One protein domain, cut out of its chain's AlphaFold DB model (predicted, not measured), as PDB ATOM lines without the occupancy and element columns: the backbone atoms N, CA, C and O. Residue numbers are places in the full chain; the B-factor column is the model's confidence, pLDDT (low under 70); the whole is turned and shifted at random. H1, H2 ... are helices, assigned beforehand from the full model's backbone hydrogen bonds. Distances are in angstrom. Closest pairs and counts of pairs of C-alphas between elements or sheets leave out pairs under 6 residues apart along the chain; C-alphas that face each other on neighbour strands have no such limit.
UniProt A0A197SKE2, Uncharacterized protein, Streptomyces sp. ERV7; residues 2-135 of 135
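AT A GLANCE: This is residues 2 to 135 of the 135 residues of an uncharacterized protein of Streptomyces sp. ERV7 (UniProt A0A197SKE2). One long helix, H1, runs side by side with the core helix H3 and sticks out past it with residues 2 to 13; away from H1, H4 folds back along H3, H5 crosses H3, and H7 makes a corner with H3, residues 116 to 120 of H7 meeting residues 71 to 75 of H3. The short H2 makes the corner where the chain turns from H1 toward H3, and the short H6 lies near H7. The printed part has 134 residues with seven named helices, H1 to H7 in order, and no named strand; its class is all helix. It is only just loose, close to compact, with a radius of gyration of the C-alphas of 17.3 A, and elongated, spanning 60 by 39 by 24 A.

IN THESE COORDINATES: Find C-alpha 2 at (145.679, 189.248, 180.446); from there H1 runs 53.5 A to residue 37. H2 is residues 39 to 45. Look next at C-alpha 54, at (165.553, 149.097, 142.165), where H3 begins; it runs 32.6 A to residue 76. H4, residues 81 to 92, is 16.5 A long; H5 is residues 95 to 103 and H6 residues 105 to 109. H7 runs from residue 116 over 26.5 A to C-alpha 133 at (177.840, 176.349, 135.583).

HOW THE PARTS SIT: Begin at H3, the hub, which touches five other helices. H1 touches it at a shallow tilt of 8 degrees, opposite ways; the closest C-alphas, of Ile 36 and Arg 58, are 5.2 A apart. H1 and H2 touch only at the corner, where the closest C-alphas, of Ala 35 and Ala 42, are 4.5 A apart. H2 and H3 only just touch, with 3 pairs of C-alphas within 8 A, the closest being Pro 39 and Pro 54 at 6.7 A. H3 and H4 form a helical hairpin at 6 degrees, closest at C-alphas 70 and 84, 6.7 A. H5 is about perpendicular to H3 at 83 degrees; they touch, closest at C-alphas 60 and 100, 5.6 A. H7 touches H3 with residues 116 to 120 alone, at a steep tilt of 57 degrees, closest at C-alphas 117 and 71, 6.3 A. H7 also touches H4, with the C-alphas of Val 128 and Cys 92 closest at 6.1 A. H6 is close to H7 but not clearly touching, with C-alphas 108 and 118 closest at 6.8 A. H1 is apart from H4, H5, H6 and H7. Helix packing is mostly crossed, but only just: 2 of 6 tilted pairs are shallow. Every O i to N i+4 pair is within hydrogen-bond range in H1, H3, H4, H5, H6 and H7; H2 has 1 of 3, beside 3 of 4 O i to N i+3 pairs.

THE WHOLE: The C-alphas farthest apart, of Ala 2 and Pro 53, are 60.7 A from each other. The printed part has no cut, and no link is long. Mean pLDDT of the printed part is 88.9; look for values under 70 at residues 2 to 4, 48 to 49 and 135.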
ATOM      1  N   ALA A   2     146.171 189.995 181.624       54.97
ATOM      2  CA  ALA A   2     145.679 189.248 180.446       54.97
ATOM      3  C   ALA A   2     146.729 188.979 179.336       54.97
ATOM      4  O   ALA A   2     146.716 187.915 178.722       54.97
ATOM      5  N   ALA A   3     147.685 189.894 179.123       59.16
ATOM      6  CA  ALA A   3     148.751 189.725 178.124       59.16
ATOM      7  C   ALA A   3     149.714 188.555 178.434       59.16
ATOM      8  O   ALA A   3     150.244 187.934 177.516       59.16
ATOM      9  N   GLY A   4     149.897 188.205 179.716       69.88
ATOM     10  CA  GLY A   4     150.754 187.084 180.127       69.88
ATOM     11  C   GLY A   4     150.129 185.718 179.833       69.88
ATOM     12  O   GLY A   4     150.804 184.823 179.335       69.88
ATOM     13  N   ALA A   5     148.820 185.576 180.055       73.81
ATOM     14  CA  ALA A   5     148.097 184.336 179.773       73.81
ATOM     15  C   ALA A   5     148.024 184.032 178.265       73.81
ATOM     16  O   ALA A   5     148.201 182.885 177.853       73.81
ATOM     17  N   ALA A   6     147.832 185.062 177.431       79.56
ATOM     18  CA  ALA A   6     147.858 184.924 175.975       79.56
ATOM     19  C   ALA A   6     149.249 184.516 175.449       79.56
ATOM     20  O   ALA A   6     149.344 183.662 174.567       79.56
ATOM     21  N   GLY A   7     150.323 185.070 176.027       82.88
ATOM     22  CA  GLY A   7     151.702 184.698 175.697       82.88
ATOM     23  C   GLY A   7     152.023 183.237 176.027       82.88
ATOM     24  O   GLY A   7     152.544 182.517 175.179       82.88
ATOM     25  N   ILE A   8     151.626 182.769 177.214       85.62
ATOM     26  CA  ILE A   8     151.818 181.372 177.638       85.62
ATOM     27  C   ILE A   8     151.016 180.413 176.748       85.62
ATOM     28  O   ILE A   8     151.542 179.404 176.280       85.62
ATOM     29  N   ALA A   9     149.757 180.742 176.442       88.12
ATOM     30  CA  ALA A   9     148.929 179.932 175.550       88.12
ATOM     31  C   ALA A   9     149.522 179.833 174.132       88.12
ATOM     32  O   ALA A   9     149.488 178.764 173.518       88.12
ATOM     33  N   LEU A  10     150.100 180.924 173.616       87.38
ATOM     34  CA  LEU A  10     150.810 180.917 172.339       87.38
ATOM     35  C   LEU A  10     152.053 180.021 172.394       87.38
ATOM     36  O   LEU A  10     152.236 179.185 171.511       87.38
ATOM     37  N   GLN A  11     152.872 180.140 173.441       87.06
ATOM     38  CA  GLN A  11     154.060 179.303 173.624       87.06
ATOM     39  C   GLN A  11     153.703 177.814 173.692       87.06
ATOM     40  O   GLN A  11     154.326 177.008 173.004       87.06
ATOM     41  N   HIS A  12     152.654 177.443 174.432       90.75
ATOM     42  CA  HIS A  12     152.172 176.061 174.483       90.75
ATOM     43  C   HIS A  12     151.721 175.550 173.113       90.75
ATOM     44  O   HIS A  12     152.075 174.435 172.734       90.75
ATOM     45  N   ARG A  13     151.002 176.364 172.327       89.06
ATOM     46  CA  ARG A  13     150.610 175.990 170.956       89.06
ATOM     47  C   ARG A  13     151.818 175.800 170.043       89.06
ATOM     48  O   ARG A  13     151.842 174.848 169.268       89.06
ATOM     49  N   LEU A  14     152.825 176.668 170.138       88.12
ATOM     50  CA  LEU A  14     154.056 176.551 169.350       88.12
ATOM     51  C   LEU A  14     154.847 175.289 169.719       88.12
ATOM     52  O   LEU A  14     155.302 174.574 168.826       88.12
ATOM     53  N   LEU A  15     154.968 174.982 171.013       88.62
ATOM     54  CA  LEU A  15     155.618 173.761 171.492       88.62
ATOM     55  C   LEU A  15     154.858 172.504 171.051       88.62
ATOM     56  O   LEU A  15     155.465 171.600 170.482       88.62
ATOM     57  N   ALA A  16     153.534 172.469 171.225       89.62
ATOM     58  CA  ALA A  16     152.700 171.350 170.785       89.62
ATOM     59  C   ALA A  16     152.802 171.124 169.267       89.62
ATOM     60  O   ALA A  16     152.934 169.986 168.809       89.62
ATOM     61  N   ARG A  17     152.823 172.208 168.480       88.69
ATOM     62  CA  ARG A  17     153.036 172.137 167.029       88.69
ATOM     63  C   ARG A  17     154.405 171.549 166.689       88.69
ATOM     64  O   ARG A  17     154.478 170.682 165.828       88.69
ATOM     65  N   ARG A  18     155.477 171.979 167.365       88.31
ATOM     66  CA  ARG A  18     156.828 171.428 167.157       88.31
ATOM     67  C   ARG A  18     156.887 169.936 167.471       88.31
ATOM     68  O   ARG A  18     157.374 169.181 166.642       88.31
ATOM     69  N   ILE A  19     156.329 169.514 168.606       89.81
ATOM     70  CA  ILE A  19     156.263 168.096 168.995       89.81
ATOM     71  C   ILE A  19     155.523 167.281 167.930       89.81
ATOM     72  O   ILE A  19     156.015 166.241 167.501       89.81
ATOM     73  N   THR A  20     154.381 167.785 167.460       89.94
ATOM     74  CA  THR A  20     153.587 167.129 166.411       89.94
ATOM     75  C   THR A  20     154.387 166.987 165.115       89.94
ATOM     76  O   THR A  20     154.441 165.901 164.545       89.94
ATOM     77  N   LEU A  21     155.069 168.052 164.678       88.94
ATOM     78  CA  LEU A  21     155.897 168.037 163.469       88.94
ATOM     79  C   LEU A  21     157.087 167.077 163.585       88.94
ATOM     80  O   LEU A  21     157.382 166.365 162.630       88.94
ATOM     81  N   THR A  22     157.756 167.030 164.738       89.19
ATOM     82  CA  THR A  22     158.854 166.085 164.989       89.19
ATOM     83  C   THR A  22     158.355 164.641 165.006       89.19
ATOM     84  O   THR A  22     159.014 163.760 164.460       89.19
ATOM     85  N   HIS A  23     157.183 164.384 165.590       91.38
ATOM     86  CA  HIS A  23     156.593 163.049 165.585       91.38
ATOM     87  C   HIS A  23     156.208 162.604 164.168       91.38
ATOM     88  O   HIS A  23     156.592 161.514 163.748       91.38
ATOM     89  N   GLN A  24     155.535 163.471 163.407       90.06
ATOM     90  CA  GLN A  24     155.209 163.218 162.002       90.06
ATOM     91  C   GLN A  24     156.472 162.958 161.171       90.06
ATOM     92  O   GLN A  24     156.494 162.031 160.366       90.06
ATOM     93  N   HIS A  25     157.533 163.741 161.393       90.62
ATOM     94  CA  HIS A  25     158.814 163.541 160.723       90.62
ATOM     95  C   HIS A  25     159.394 162.152 160.987       90.62
ATOM     96  O   HIS A  25     159.794 161.465 160.054       90.62
ATOM     97  N   ARG A  26     159.399 161.725 162.255       90.62
ATOM     98  CA  ARG A  26     159.903 160.408 162.645       90.62
ATOM     99  C   ARG A  26     159.118 159.283 161.976       90.62
ATOM    100  O   ARG A  26     159.731 158.388 161.419       90.62
ATOM    101  N   LEU A  27     157.785 159.361 161.976       92.00
ATOM    102  CA  LEU A  27     156.944 158.367 161.301       92.00
ATOM    103  C   LEU A  27     157.230 158.303 159.796       92.00
ATOM    104  O   LEU A  27     157.312 157.217 159.230       92.00
ATOM    105  N   HIS A  28     157.405 159.459 159.151       90.44
ATOM    106  CA  HIS A  28     157.763 159.518 157.737       90.44
ATOM    107  C   HIS A  28     159.140 158.893 157.471       90.44
ATOM    108  O   HIS A  28     159.276 158.085 156.557       90.44
ATOM    109  N   PHE A  29     160.139 159.208 158.298       89.75
ATOM    110  CA  PHE A  29     161.471 158.621 158.187       89.75
ATOM    111  C   PHE A  29     161.440 157.099 158.389       89.75
ATOM    112  O   PHE A  29     162.029 156.373 157.596       89.75
ATOM    113  N   ASP A  30     160.685 156.607 159.376       91.88
ATOM    114  CA  ASP A  30     160.514 155.172 159.626       91.88
ATOM    115  C   ASP A  30     159.886 154.448 158.416       91.88
ATOM    116  O   ASP A  30     160.248 153.309 158.120       91.88
ATOM    117  N   LEU A  31     158.955 155.092 157.698       90.94
ATOM    118  CA  LEU A  31     158.384 154.551 156.457       90.94
ATOM    119  C   LEU A  31     159.410 154.520 155.319       90.94
ATOM    120  O   LEU A  31     159.516 153.504 154.635       90.94
ATOM    121  N   LEU A  32     160.192 155.590 155.148       89.25
ATOM    122  CA  LEU A  32     161.259 155.632 154.144       89.25
ATOM    123  C   LEU A  32     162.331 154.573 154.413       89.25
ATOM    124  O   LEU A  32     162.755 153.900 153.481       89.25
ATOM    125  N   SER A  33     162.747 154.382 155.669       89.00
ATOM    126  CA  SER A  33     163.718 153.342 156.028       89.00
ATOM    127  C   SER A  33     163.214 151.944 155.671       89.00
ATOM    128  O   SER A  33     163.942 151.185 155.043       89.00
ATOM    129  N   LYS A  34     161.946 151.628 155.971       90.69
ATOM    130  CA  LYS A  34     161.344 150.343 155.573       90.69
ATOM    131  C   LYS A  34     161.325 150.160 154.056       90.69
ATOM    132  O   LYS A  34     161.660 149.086 153.578       90.69
ATOM    133  N   ALA A  35     160.973 151.205 153.308       88.94
ATOM    134  CA  ALA A  35     160.968 151.163 151.848       88.94
ATOM    135  C   ALA A  35     162.378 151.037 151.244       88.94
ATOM    136  O   ALA A  35     162.546 150.469 150.172       88.94
ATOM    137  N   ILE A  36     163.416 151.541 151.918       88.00
ATOM    138  CA  ILE A  36     164.803 151.352 151.477       88.00
ATOM    139  C   ILE A  36     165.221 149.879 151.599       88.00
ATOM    140  O   ILE A  36     165.930 149.386 150.722       88.00
ATOM    141  N   ASP A  37     164.782 149.180 152.645       90.12
ATOM    142  CA  ASP A  37     165.166 147.786 152.893       90.12
ATOM    143  C   ASP A  37     164.299 146.767 152.128       90.12
ATOM    144  O   ASP A  37     164.736 145.637 151.903       90.12
ATOM    145  N   ASP A  38     163.100 147.163 151.691       87.69
ATOM    146  CA  ASP A  38     162.125 146.298 151.024       87.69
ATOM    147  C   ASP A  38     161.690 146.872 149.655       87.69
ATOM    148  O   ASP A  38     160.930 147.845 149.602       87.69
ATOM    149  N   PRO A  39     162.131 146.271 148.531       81.31
ATOM    150  CA  PRO A  39     161.745 146.701 147.187       81.31
ATOM    151  C   PRO A  39     160.235 146.671 146.910       81.31
ATOM    152  O   PRO A  39     159.760 147.480 146.116       81.31
ATOM    153  N   GLU A  40     159.468 145.776 147.544       86.19
ATOM    154  CA  GLU A  40     158.011 145.730 147.361       86.19
ATOM    155  C   GLU A  40     157.336 146.936 148.026       86.19
ATOM    156  O   GLU A  40     156.384 147.502 147.488       86.19
ATOM    157  N   LEU A  41     157.868 147.395 149.163       87.69
ATOM    158  CA  LEU A  41     157.417 148.632 149.804       87.69
ATOM    159  C   LEU A  41     157.904 149.878 149.058       87.69
ATOM    160  O   LEU A  41     157.181 150.874 149.003       87.69
ATOM    161  N   ALA A  42     159.096 149.829 148.459       84.44
ATOM    162  CA  ALA A  42     159.603 150.901 147.606       84.44
ATOM    163  C   ALA A  42     158.666 151.182 146.424       84.44
ATOM    164  O   ALA A  42     158.439 152.348 146.105       84.44
ATOM    165  N   ALA A  43     158.060 150.139 145.846       81.44
ATOM    166  CA  ALA A  43     157.125 150.254 144.728       81.44
ATOM    167  C   ALA A  43     155.888 151.120 145.042       81.44
ATOM    168  O   ALA A  43     155.348 151.762 144.151       81.44
ATOM    169  N   VAL A  44     155.455 151.213 146.308       83.19
ATOM    170  CA  VAL A  44     154.353 152.116 146.711       83.19
ATOM    171  C   VAL A  44     154.748 153.590 146.582       83.19
ATOM    172  O   VAL A  44     153.899 154.455 146.369       83.19
ATOM    173  N   LEU A  45     156.036 153.882 146.739       73.88
ATOM    174  CA  LEU A  45     156.604 155.222 146.606       73.88
ATOM    175  C   LEU A  45     157.076 155.504 145.175       73.88
ATOM    176  O   LEU A  45     157.510 156.622 144.887       73.88
ATOM    177  N   ASP A  46     156.977 154.508 144.291       71.69
ATOM    178  CA  ASP A  46     157.240 154.640 142.868       71.69
ATOM    179  C   ASP A  46     156.095 155.396 142.195       71.69
ATOM    180  O   ASP A  46     155.136 154.845 141.665       71.69
ATOM    181  N   THR A  47     156.173 156.714 142.304       70.00
ATOM    182  CA  THR A  47     155.272 157.655 141.628       70.00
ATOM    183  C   THR A  47     155.820 158.052 140.260       70.00
ATOM    184  O   THR A  47     155.359 159.025 139.666       70.00
ATOM    185  N   PHE A  48     156.847 157.345 139.786       67.25
ATOM    186  CA  PHE A  48     157.589 157.705 138.599       67.25
ATOM    187  C   PHE A  48     156.935 157.113 137.348       67.25
ATOM    188  O   PHE A  48     156.454 155.984 137.350       67.25
ATOM    189  N   GLU A  49     156.905 157.894 136.269       66.50
ATOM    190  CA  GLU A  49     156.347 157.456 134.981       66.50
ATOM    191  C   GLU A  49     157.316 156.547 134.200       66.50
ATOM    192  O   GLU A  49     156.896 155.823 133.298       66.50
ATOM    193  N   GLU A  50     158.609 156.573 134.542       72.25
ATOM    194  CA  GLU A  50     159.664 155.782 133.901       72.25
ATOM    195  C   GLU A  50     160.137 154.639 134.812       72.25
ATOM    196  O   GLU A  50     160.241 154.811 136.027       72.25
ATOM    197  N   ASP A  51     160.510 153.500 134.218       78.38
ATOM    198  CA  ASP A  51     161.082 152.359 134.944       78.38
ATOM    199  C   ASP A  51     162.434 152.730 135.580       78.38
ATOM    200  O   ASP A  51     163.485 152.761 134.924       78.38
ATOM    201  N   VAL A  52     162.430 152.974 136.891       81.94
ATOM    202  CA  VAL A  52     163.643 153.229 137.674       81.94
ATOM    203  C   VAL A  52     164.190 151.905 138.221       81.94
ATOM    204  O   VAL A  52     163.504 151.216 138.974       81.94
ATOM    205  N   PRO A  53     165.459 151.536 137.944       87.81
ATOM    206  CA  PRO A  53     166.039 150.318 138.504       87.81
ATOM    207  C   PRO A  53     165.977 150.304 140.044       87.81
ATOM    208  O   PRO A  53     166.265 151.334 140.663       87.81
ATOM    209  N   PRO A  54     165.756 149.152 140.709       85.69
ATOM    210  CA  PRO A  54     165.553 149.097 142.165       85.69
ATOM    211  C   PRO A  54     166.674 149.740 142.999       85.69
ATOM    212  O   PRO A  54     166.444 150.338 144.048       85.69
ATOM    213  N   VAL A  55     167.923 149.646 142.534       89.31
ATOM    214  CA  VAL A  55     169.071 150.309 143.179       89.31
ATOM    215  C   VAL A  55     168.918 151.831 143.154       89.31
ATOM    216  O   VAL A  55     169.186 152.501 144.152       89.31
ATOM    217  N   LYS A  56     168.488 152.377 142.016       89.75
ATOM    218  CA  LYS A  56     168.299 153.811 141.802       89.75
ATOM    219  C   LYS A  56     167.088 154.326 142.579       89.75
ATOM    220  O   LYS A  56     167.168 155.388 143.184       89.75
ATOM    221  N   GLN A  57     166.032 153.523 142.674       89.06
ATOM    222  CA  GLN A  57     164.869 153.817 143.506       89.06
ATOM    223  C   GLN A  57     165.263 153.996 144.980       89.06
ATOM    224  O   GLN A  57     164.959 155.023 145.580       89.06
ATOM    225  N   ARG A  58     166.056 153.077 145.551       90.56
ATOM    226  CA  ARG A  58     166.576 153.224 146.927       90.56
ATOM    227  C   ARG A  58     167.440 154.471 147.109       90.56
ATOM    228  O   ARG A  58     167.360 155.142 148.134       90.56
ATOM    229  N   GLN A  59     168.256 154.805 146.110       93.06
ATOM    230  CA  GLN A  59     169.045 156.036 146.119       93.06
ATOM    231  C   GLN A  59     168.160 157.291 146.129       93.06
ATOM    232  O   GLN A  59     168.459 158.239 146.856       93.06
ATOM    233  N   PHE A  60     167.072 157.295 145.359       92.25
ATOM    234  CA  PHE A  60     166.094 158.382 145.328       92.25
ATOM    235  C   PHE A  60     165.310 158.487 146.636       92.25
ATOM    236  O   PHE A  60     165.145 159.592 147.147       92.25
ATOM    237  N   LEU A  61     164.927 157.364 147.248       91.75
ATOM    238  CA  LEU A  61     164.326 157.350 148.586       91.75
ATOM    239  C   LEU A  61     165.267 157.944 149.638       91.75
ATOM    240  O   LEU A  61     164.849 158.753 150.466       91.75
ATOM    241  N   TYR A  62     166.557 157.612 149.578       93.12
ATOM    242  CA  TYR A  62     167.545 158.202 150.477       93.12
ATOM    243  C   TYR A  62     167.749 159.704 150.213       93.12
ATOM    244  O   TYR A  62     167.853 160.493 151.151       93.12
ATOM    245  N   ALA A  63     167.758 160.129 148.945       95.19
ATOM    246  CA  ALA A  63     167.812 161.545 148.576       95.19
ATOM    247  C   ALA A  63     166.583 162.323 149.084       95.19
ATOM    248  O   ALA A  63     166.739 163.419 149.629       95.19
ATOM    249  N   ASN A  64     165.388 161.731 148.981       93.44
ATOM    250  CA  ASN A  64     164.164 162.262 149.573       93.44
ATOM    251  C   ASN A  64     164.296 162.397 151.094       93.44
ATOM    252  O   ASN A  64     164.053 163.479 151.619       93.44
ATOM    253  N   ALA A  65     164.771 161.357 151.789       93.56
ATOM    254  CA  ALA A  65     164.978 161.394 153.235       93.56
ATOM    255  C   ALA A  65     165.918 162.540 153.656       93.56
ATOM    256  O   ALA A  65     165.605 163.295 154.577       93.56
ATOM    257  N   LEU A  66     167.045 162.722 152.952       95.19
ATOM    258  CA  LEU A  66     167.981 163.821 153.212       95.19
ATOM    259  C   LEU A  66     167.325 165.196 153.034       95.19
ATOM    260  O   LEU A  66     167.494 166.066 153.888       95.19
ATOM    261  N   TYR A  67     166.573 165.397 151.951       95.50
ATOM    262  CA  TYR A  67     165.883 166.663 151.699       95.50
ATOM    263  C   TYR A  67     164.771 166.926 152.721       95.50
ATOM    264  O   TYR A  67     164.721 168.006 153.314       95.50
ATOM    265  N   SER A  68     163.934 165.925 152.994       93.31
ATOM    266  CA  SER A  68     162.866 165.985 153.991       93.31
ATOM    267  C   SER A  68     163.417 166.351 155.368       93.31
ATOM    268  O   SER A  68     162.848 167.210 156.041       93.31
ATOM    269  N   ASN A  69     164.570 165.803 155.769       93.38
ATOM    270  CA  ASN A  69     165.241 166.185 157.016       93.38
ATOM    271  C   ASN A  69     165.547 167.694 157.073       93.38
ATOM    272  O   ASN A  69     165.294 168.336 158.095       93.38
ATOM    273  N   VAL A  70     166.032 168.292 155.977       95.25
ATOM    274  CA  VAL A  70     166.308 169.739 155.904       95.25
ATOM    275  C   VAL A  70     165.013 170.557 155.959       95.25
ATOM    276  O   VAL A  70     164.932 171.533 156.708       95.25
ATOM    277  N   VAL A  71     163.970 170.136 155.234       94.06
ATOM    278  CA  VAL A  71     162.641 170.771 155.276       94.06
ATOM    279  C   VAL A  71     162.062 170.743 156.692       94.06
ATOM    280  O   VAL A  71     161.493 171.734 157.156       94.06
ATOM    281  N   HIS A  72     162.227 169.634 157.409       92.94
ATOM    282  CA  HIS A  72     161.774 169.509 158.789       92.94
ATOM    283  C   HIS A  72     162.568 170.394 159.746       92.94
ATOM    284  O   HIS A  72     161.948 171.105 160.536       92.94
ATOM    285  N   ALA A  73     163.898 170.427 159.636       92.12
ATOM    286  CA  ALA A  73     164.743 171.303 160.445       92.12
ATOM    287  C   ALA A  73     164.383 172.791 160.252       92.12
ATOM    288  O   ALA A  73     164.328 173.553 161.222       92.12
ATOM    289  N   TYR A  74     164.050 173.178 159.016       92.12
ATOM    290  CA  TYR A  74     163.541 174.505 158.675       92.12
ATOM    291  C   TYR A  74     162.158 174.780 159.293       92.12
ATOM    292  O   TYR A  74     161.951 175.809 159.936       92.12
ATOM    293  N   ARG A  75     161.212 173.836 159.168       90.19
ATOM    294  CA  ARG A  75     159.841 173.935 159.715       90.19
ATOM    295  C   ARG A  75     159.811 174.076 161.236       90.19
ATOM    296  O   ARG A  75     158.970 174.800 161.772       90.19
ATOM    297  N   THR A  76     160.686 173.366 161.945       89.31
ATOM    298  CA  THR A  76     160.740 173.381 163.415       89.31
ATOM    299  C   THR A  76     161.561 174.545 163.965       89.31
ATOM    300  O   THR A  76     161.394 174.897 165.139       89.31
ATOM    301  N   GLY A  77     162.405 175.163 163.130       87.94
ATOM    302  CA  GLY A  77     163.403 176.142 163.556       87.94
ATOM    303  C   GLY A  77     164.494 175.505 164.415       87.94
ATOM    304  O   GLY A  77     164.970 176.130 165.358       87.94
ATOM    305  N   SER A  78     164.823 174.236 164.149       86.88
ATOM    306  CA  SER A  78     165.835 173.483 164.906       86.88
ATOM    307  C   SER A  78     167.269 173.871 164.543       86.88
ATOM    308  O   SER A  78     168.192 173.480 165.249       86.88
ATOM    309  N   THR A  79     167.461 174.619 163.458       88.44
ATOM    310  CA  THR A  79     168.763 175.050 162.940       88.44
ATOM    311  C   THR A  79     168.633 176.431 162.295       88.44
ATOM    312  O   THR A  79     167.528 176.866 161.954       88.44
ATOM    313  N   SER A  80     169.747 177.144 162.168       90.38
ATOM    314  CA  SER A  80     169.805 178.480 161.573       90.38
ATOM    315  C   SER A  80     169.685 178.453 160.043       90.38
ATOM    316  O   SER A  80     170.023 177.472 159.384       90.38
ATOM    317  N   GLU A  81     169.266 179.572 159.445       88.06
ATOM    318  CA  GLU A  81     169.195 179.732 157.980       88.06
ATOM    319  C   GLU A  81     170.547 179.478 157.286       88.06
ATOM    320  O   GLU A  81     170.592 178.885 156.209       88.06
ATOM    321  N   SER A  82     171.657 179.889 157.909       88.44
ATOM    322  CA  SER A  82     173.009 179.650 157.388       88.44
ATOM    323  C   SER A  82     173.378 178.168 157.369       88.44
ATOM    324  O   SER A  82     173.989 177.696 156.412       88.44
ATOM    325  N   GLU A  83     172.982 177.420 158.399       93.69
ATOM    326  CA  GLU A  83     173.221 175.975 158.476       93.69
ATOM    327  C   GLU A  83     172.368 175.225 157.448       93.69
ATOM    328  O   GLU A  83     172.884 174.345 156.760       93.69
ATOM    329  N   ILE A  84     171.107 175.636 157.247       95.62
ATOM    330  CA  ILE A  84     170.257 175.120 156.160       95.62
ATOM    331  C   ILE A  84     170.951 175.291 154.809       95.62
ATOM    332  O   ILE A  84     171.028 174.333 154.042       95.62
ATOM    333  N   GLY A  85     171.495 176.478 154.520       94.69
ATOM    334  CA  GLY A  85     172.226 176.725 153.274       94.69
ATOM    335  C   GLY A  85     173.419 175.781 153.091       94.69
ATOM    336  O   GLY A  85     173.592 175.202 152.018       94.69
ATOM    337  N   GLY A  86     174.198 175.556 154.153       94.50
ATOM    338  CA  GLY A  86     175.301 174.593 154.149       94.50
ATOM    339  C   GLY A  86     174.842 173.156 153.878       94.50
ATOM    340  O   GLY A  86     175.427 172.471 153.037       94.50
ATOM    341  N   HIS A  87     173.765 172.710 154.529       95.31
ATOM    342  CA  HIS A  87     173.193 171.381 154.302       95.31
ATOM    343  C   HIS A  87     172.698 171.201 152.865       95.31
ATOM    344  O   HIS A  87     173.028 170.195 152.233       95.31
ATOM    345  N   LEU A  88     171.974 172.188 152.325       96.62
ATOM    346  CA  LEU A  88     171.512 172.169 150.937       96.62
ATOM    347  C   LEU A  88     172.688 172.108 149.950       96.62
ATOM    348  O   LEU A  88     172.663 171.320 149.007       96.62
ATOM    349  N   LEU A  89     173.757 172.872 150.183       95.69
ATOM    350  CA  LEU A  89     174.940 172.831 149.324       95.69
ATOM    351  C   LEU A  89     175.598 171.444 149.312       95.69
ATOM    352  O   LEU A  89     175.978 170.948 148.250       95.69
ATOM    353  N   VAL A  90     175.728 170.808 150.480       96.06
ATOM    354  CA  VAL A  90     176.334 169.473 150.598       96.06
ATOM    355  C   VAL A  90     175.517 168.428 149.840       96.06
ATOM    356  O   VAL A  90     176.099 167.675 149.058       96.06
ATOM    357  N   ILE A  91     174.188 168.401 150.000       96.69
ATOM    358  CA  ILE A  91     173.344 167.419 149.296       96.69
ATOM    359  C   ILE A  91     173.376 167.642 147.775       96.69
ATOM    360  O   ILE A  91     173.532 166.681 147.024       96.69
ATOM    361  N   CYS A  92     173.362 168.900 147.314       97.19
ATOM    362  CA  CYS A  92     173.356 169.238 145.884       97.19
ATOM    363  C   CYS A  92     174.649 168.857 145.150       97.19
ATOM    364  O   CYS A  92     174.654 168.727 143.923       97.19
ATOM    365  N   ARG A  93     175.761 168.649 145.868       95.75
ATOM    366  CA  ARG A  93     177.013 168.158 145.267       95.75
ATOM    367  C   ARG A  93     176.903 166.716 144.778       95.75
ATOM    368  O   ARG A  93     177.598 166.359 143.822       95.75
ATOM    369  N   SER A  94     176.010 165.913 145.351       96.69
ATOM    370  CA  SER A  94     175.768 164.544 144.897       96.69
ATOM    371  C   SER A  94     175.109 164.533 143.507       96.69
ATOM    372  O   SER A  94     174.038 165.121 143.347       96.69
ATOM    373  N   PRO A  95     175.693 163.868 142.488       95.75
ATOM    374  CA  PRO A  95     175.045 163.729 141.181       95.75
ATOM    375  C   PRO A  95     173.708 162.989 141.284       95.75
ATOM    376  O   PRO A  95     172.733 163.420 140.682       95.75
ATOM    377  N   ILE A  96     173.635 161.972 142.146       95.75
ATOM    378  CA  ILE A  96     172.412 161.210 142.412       95.75
ATOM    379  C   ILE A  96     171.303 162.107 142.964       95.75
ATOM    380  O   ILE A  96     170.154 161.968 142.561       95.75
ATOM    381  N   PHE A  97     171.645 163.043 143.858       96.81
ATOM    382  CA  PHE A  97     170.668 163.999 144.375       96.81
ATOM    383  C   PHE A  97     170.166 164.931 143.273       96.81
ATOM    384  O   PHE A  97     168.976 165.200 143.219       96.81
ATOM    385  N   ARG A  98     171.044 165.411 142.383       96.25
ATOM    386  CA  ARG A  98     170.626 166.274 141.265       96.25
ATOM    387  C   ARG A  98     169.723 165.543 140.276       96.25
ATOM    388  O   ARG A  98     168.761 166.132 139.803       96.25
ATOM    389  N   GLU A  99     169.998 164.271 140.007       94.56
ATOM    390  CA  GLU A  99     169.114 163.429 139.195       94.56
ATOM    391  C   GLU A  99     167.757 163.233 139.874       94.56
ATOM    392  O   GLU A  99     166.735 163.513 139.262       94.56
ATOM    393  N   TYR A 100     167.741 162.847 141.156       94.25
ATOM    394  CA  TYR A 100     166.518 162.778 141.966       94.25
ATOM    395  C   TYR A 100     165.736 164.097 141.921       94.25
ATOM    396  O   TYR A 100     164.513 164.104 141.785       94.25
ATOM    397  N   TRP A 101     166.453 165.215 142.050       95.56
ATOM    398  CA  TRP A 101     165.875 166.545 142.057       95.56
ATOM    399  C   TRP A 101     165.167 166.822 140.737       95.56
ATOM    400  O   TRP A 101     163.997 167.186 140.752       95.56
ATOM    401  N   GLU A 102     165.814 166.583 139.601       93.19
ATOM    402  CA  GLU A 102     165.169 166.738 138.295       93.19
ATOM    403  C   GLU A 102     163.949 165.819 138.152       93.19
ATOM    404  O   GLU A 102     162.858 166.265 137.810       93.19
ATOM    405  N   PHE A 103     164.113 164.551 138.519       90.25
ATOM    406  CA  PHE A 103     163.102 163.516 138.343       90.25
ATOM    407  C   PHE A 103     161.827 163.750 139.169       90.25
ATOM    408  O   PHE A 103     160.736 163.340 138.796       90.25
ATOM    409  N   THR A 104     161.945 164.462 140.290       90.62
ATOM    410  CA  THR A 104     160.816 164.801 141.174       90.62
ATOM    411  C   THR A 104     160.285 166.221 140.975       90.62
ATOM    412  O   THR A 104     159.517 166.706 141.806       90.62
ATOM    413  N   ARG A 105     160.665 166.910 139.890       91.12
ATOM    414  CA  ARG A 105     160.267 168.302 139.615       91.12
ATOM    415  C   ARG A 105     158.749 168.509 139.646       91.12
ATOM    416  O   ARG A 105     158.289 169.396 140.357       91.12
ATOM    417  N   GLN A 106     157.974 167.648 138.981       87.81
ATOM    418  CA  GLN A 106     156.507 167.761 138.916       87.81
ATOM    419  C   GLN A 106     155.844 167.792 140.304       87.81
ATOM    420  O   GLN A 106     154.936 168.586 140.543       87.81
ATOM    421  N   HIS A 107     156.333 166.981 141.248       85.88
ATOM    422  CA  HIS A 107     155.841 166.977 142.629       85.88
ATOM    423  C   HIS A 107     156.049 168.327 143.320       85.88
ATOM    424  O   HIS A 107     155.214 168.759 144.112       85.88
ATOM    425  N   ARG A 108     157.167 168.999 143.024       90.00
ATOM    426  CA  ARG A 108     157.496 170.301 143.611       90.00
ATOM    427  C   ARG A 108     156.771 171.451 142.927       90.00
ATOM    428  O   ARG A 108     156.387 172.390 143.616       90.00
ATOM    429  N   ASP A 109     156.536 171.358 141.623       88.56
ATOM    430  CA  ASP A 109     155.767 172.354 140.867       88.56
ATOM    431  C   ASP A 109     154.296 172.402 141.318       88.56
ATOM    432  O   ASP A 109     153.649 173.443 141.236       88.56
ATOM    433  N   ALA A 110     153.776 171.296 141.861       90.06
ATOM    434  CA  ALA A 110     152.436 171.222 142.442       90.06
ATOM    435  C   ALA A 110     152.319 171.857 143.847       90.06
ATOM    436  O   ALA A 110     151.217 171.944 144.396       90.06
ATOM    437  N   LEU A 111     153.428 172.280 144.465       91.88
ATOM    438  CA  LEU A 111     153.403 172.890 145.793       91.88
ATOM    439  C   LEU A 111     152.847 174.315 145.744       91.88
ATOM    440  O   LEU A 111     153.126 175.092 144.836       91.88
ATOM    441  N   GLN A 112     152.145 174.710 146.808       93.50
ATOM    442  CA  GLN A 112     151.757 176.106 147.003       93.50
ATOM    443  C   GLN A 112     153.015 176.996 147.056       93.50
ATOM    444  O   GLN A 112     153.948 176.714 147.819       93.50
ATOM    445  N   GLU A 113     153.044 178.074 146.266       89.06
ATOM    446  CA  GLU A 113     154.251 178.884 146.010       89.06
ATOM    447  C   GLU A 113     154.897 179.489 147.272       89.06
ATOM    448  O   GLU A 113     156.125 179.660 147.350       89.06
ATOM    449  N   ASP A 114     154.069 179.811 148.268       91.75
ATOM    450  CA  ASP A 114     154.438 180.390 149.561       91.75
ATOM    451  C   ASP A 114     154.619 179.334 150.666       91.75
ATOM    452  O   ASP A 114     154.871 179.673 151.833       91.75
ATOM    453  N   SER A 115     154.552 178.049 150.323       93.69
ATOM    454  CA  SER A 115     154.916 176.991 151.251       93.69
ATOM    455  C   SER A 115     156.405 177.079 151.601       93.69
ATOM    456  O   SER A 115     157.256 177.547 150.838       93.69
ATOM    457  N   GLN A 116     156.748 176.636 152.811       92.94
ATOM    458  CA  GLN A 116     158.147 176.591 153.251       92.94
ATOM    459  C   GLN A 116     158.994 175.652 152.383       92.94
ATOM    460  O   GLN A 116     160.176 175.905 152.182       92.94
ATOM    461  N   GLU A 117     158.378 174.601 151.847       94.62
ATOM    462  CA  GLU A 117     159.042 173.637 150.975       94.62
ATOM    463  C   GLU A 117     159.310 174.223 149.592       94.62
ATOM    464  O   GLU A 117     160.444 174.148 149.137       94.62
ATOM    465  N   ALA A 118     158.349 174.937 148.992       95.00
ATOM    466  CA  ALA A 118     158.576 175.656 147.737       95.00
ATOM    467  C   ALA A 118     159.704 176.698 147.862       95.00
ATOM    468  O   ALA A 118     160.540 176.826 146.967       95.00
ATOM    469  N   ARG A 119     159.797 177.405 149.000       94.56
ATOM    470  CA  ARG A 119     160.924 178.316 149.282       94.56
ATOM    471  C   ARG A 119     162.274 177.600 149.310       94.56
ATOM    472  O   ARG A 119     163.232 178.105 148.731       94.56
ATOM    473  N   LEU A 120     162.366 176.457 149.992       95.69
ATOM    474  CA  LEU A 120     163.600 175.668 150.018       95.69
ATOM    475  C   LEU A 120     163.906 175.046 148.655       95.69
ATOM    476  O   LEU A 120     165.070 174.993 148.277       95.69
ATOM    477  N   GLY A 121     162.880 174.624 147.915       96.00
ATOM    478  CA  GLY A 121     163.010 174.093 146.563       96.00
ATOM    479  C   GLY A 121     163.684 175.083 145.623       96.00
ATOM    480  O   GLY A 121     164.706 174.747 145.040       96.00
ATOM    481  N   ARG A 122     163.231 176.341 145.604       95.44
ATOM    482  CA  ARG A 122     163.875 177.392 144.796       95.44
ATOM    483  C   ARG A 122     165.349 177.607 145.148       95.44
ATOM    484  O   ARG A 122     166.177 177.752 144.258       95.44
ATOM    485  N   ARG A 123     165.707 177.559 146.438       95.62
ATOM    486  CA  ARG A 123     167.122 177.636 146.855       95.62
ATOM    487  C   ARG A 123     167.936 176.447 146.342       95.62
ATOM    488  O   ARG A 123     169.093 176.614 145.975       95.62
ATOM    489  N   VAL A 124     167.357 175.247 146.332       97.12
ATOM    490  CA  VAL A 124     168.007 174.065 145.750       97.12
ATOM    491  C   VAL A 124     168.177 174.237 144.242       97.12
ATOM    492  O   VAL A 124     169.269 173.971 143.746       97.12
ATOM    493  N   ASP A 125     167.166 174.745 143.533       96.56
ATOM    494  CA  ASP A 125     167.255 175.032 142.096       96.56
ATOM    495  C   ASP A 125     168.417 175.989 141.790       96.56
ATOM    496  O   ASP A 125     169.248 175.695 140.930       96.56
ATOM    497  N   GLU A 126     168.538 177.082 142.548       96.06
ATOM    498  CA  GLU A 126     169.648 178.040 142.439       96.06
ATOM    499  C   GLU A 126     171.013 177.367 142.669       96.06
ATOM    500  O   GLU A 126     171.953 177.556 141.893       96.06
ATOM    501  N   ILE A 127     171.144 176.544 143.716       96.44
ATOM    502  CA  ILE A 127     172.394 175.833 144.024       96.44
ATOM    503  C   ILE A 127     172.760 174.853 142.903       96.44
ATOM    504  O   ILE A 127     173.921 174.792 142.490       96.44
ATOM    505  N   VAL A 128     171.792 174.079 142.412       96.06
ATOM    506  CA  VAL A 128     172.000 173.100 141.340       96.06
ATOM    507  C   VAL A 128     172.427 173.796 140.050       96.06
ATOM    508  O   VAL A 128     173.390 173.353 139.423       96.06
ATOM    509  N   GLN A 129     171.782 174.910 139.689       94.50
ATOM    510  CA  GLN A 129     172.166 175.721 138.531       94.50
ATOM    511  C   GLN A 129     173.603 176.244 138.659       94.50
ATOM    512  O   GLN A 129     174.398 176.073 137.735       94.50
ATOM    513  N   ASN A 130     173.970 176.790 139.822       93.88
ATOM    514  CA  ASN A 130     175.320 177.296 140.080       93.88
ATOM    515  C   ASN A 130     176.390 176.195 139.981       93.88
ATOM    516  O   ASN A 130     177.453 176.413 139.406       93.88
ATOM    517  N   ILE A 131     176.123 174.993 140.508       92.44
ATOM    518  CA  ILE A 131     177.053 173.853 140.408       92.44
ATOM    519  C   ILE A 131     177.242 173.423 138.951       92.44
ATOM    520  O   ILE A 131     178.362 173.101 138.552       92.44
ATOM    521  N   SER A 132     176.170 173.410 138.161       83.75
ATOM    522  CA  SER A 132     176.226 173.037 136.745       83.75
ATOM    523  C   SER A 132     177.037 174.025 135.902       83.75
ATOM    524  O   SER A 132     177.675 173.601 134.947       83.75
ATOM    525  N   GLN A 133     177.059 175.309 136.268       83.12
ATOM    526  CA  GLN A 133     177.840 176.349 135.583       83.12
ATOM    527  C   GLN A 133     179.340 176.337 135.928       83.12
ATOM    528  O   GLN A 133     180.131 176.970 135.237       83.12
ATOM    529  N   LEU A 134     179.742 175.631 136.989       71.56
ATOM    530  CA  LEU A 134     181.142 175.510 137.420       71.56
ATOM    531  C   LEU A 134     181.895 174.356 136.727       71.56
ATOM    532  O   LEU A 134     183.016 174.042 137.135       71.56
ATOM    533  N   ARG A 135     181.283 173.695 135.737       52.81
ATOM    534  CA  ARG A 135     181.865 172.582 134.973       52.81
ATOM    535  C   ARG A 135     182.305 172.998 133.581       52.81
ATOM    536  O   ARG A 135     181.518 173.690 132.905       52.81
TER     537      ARG A 135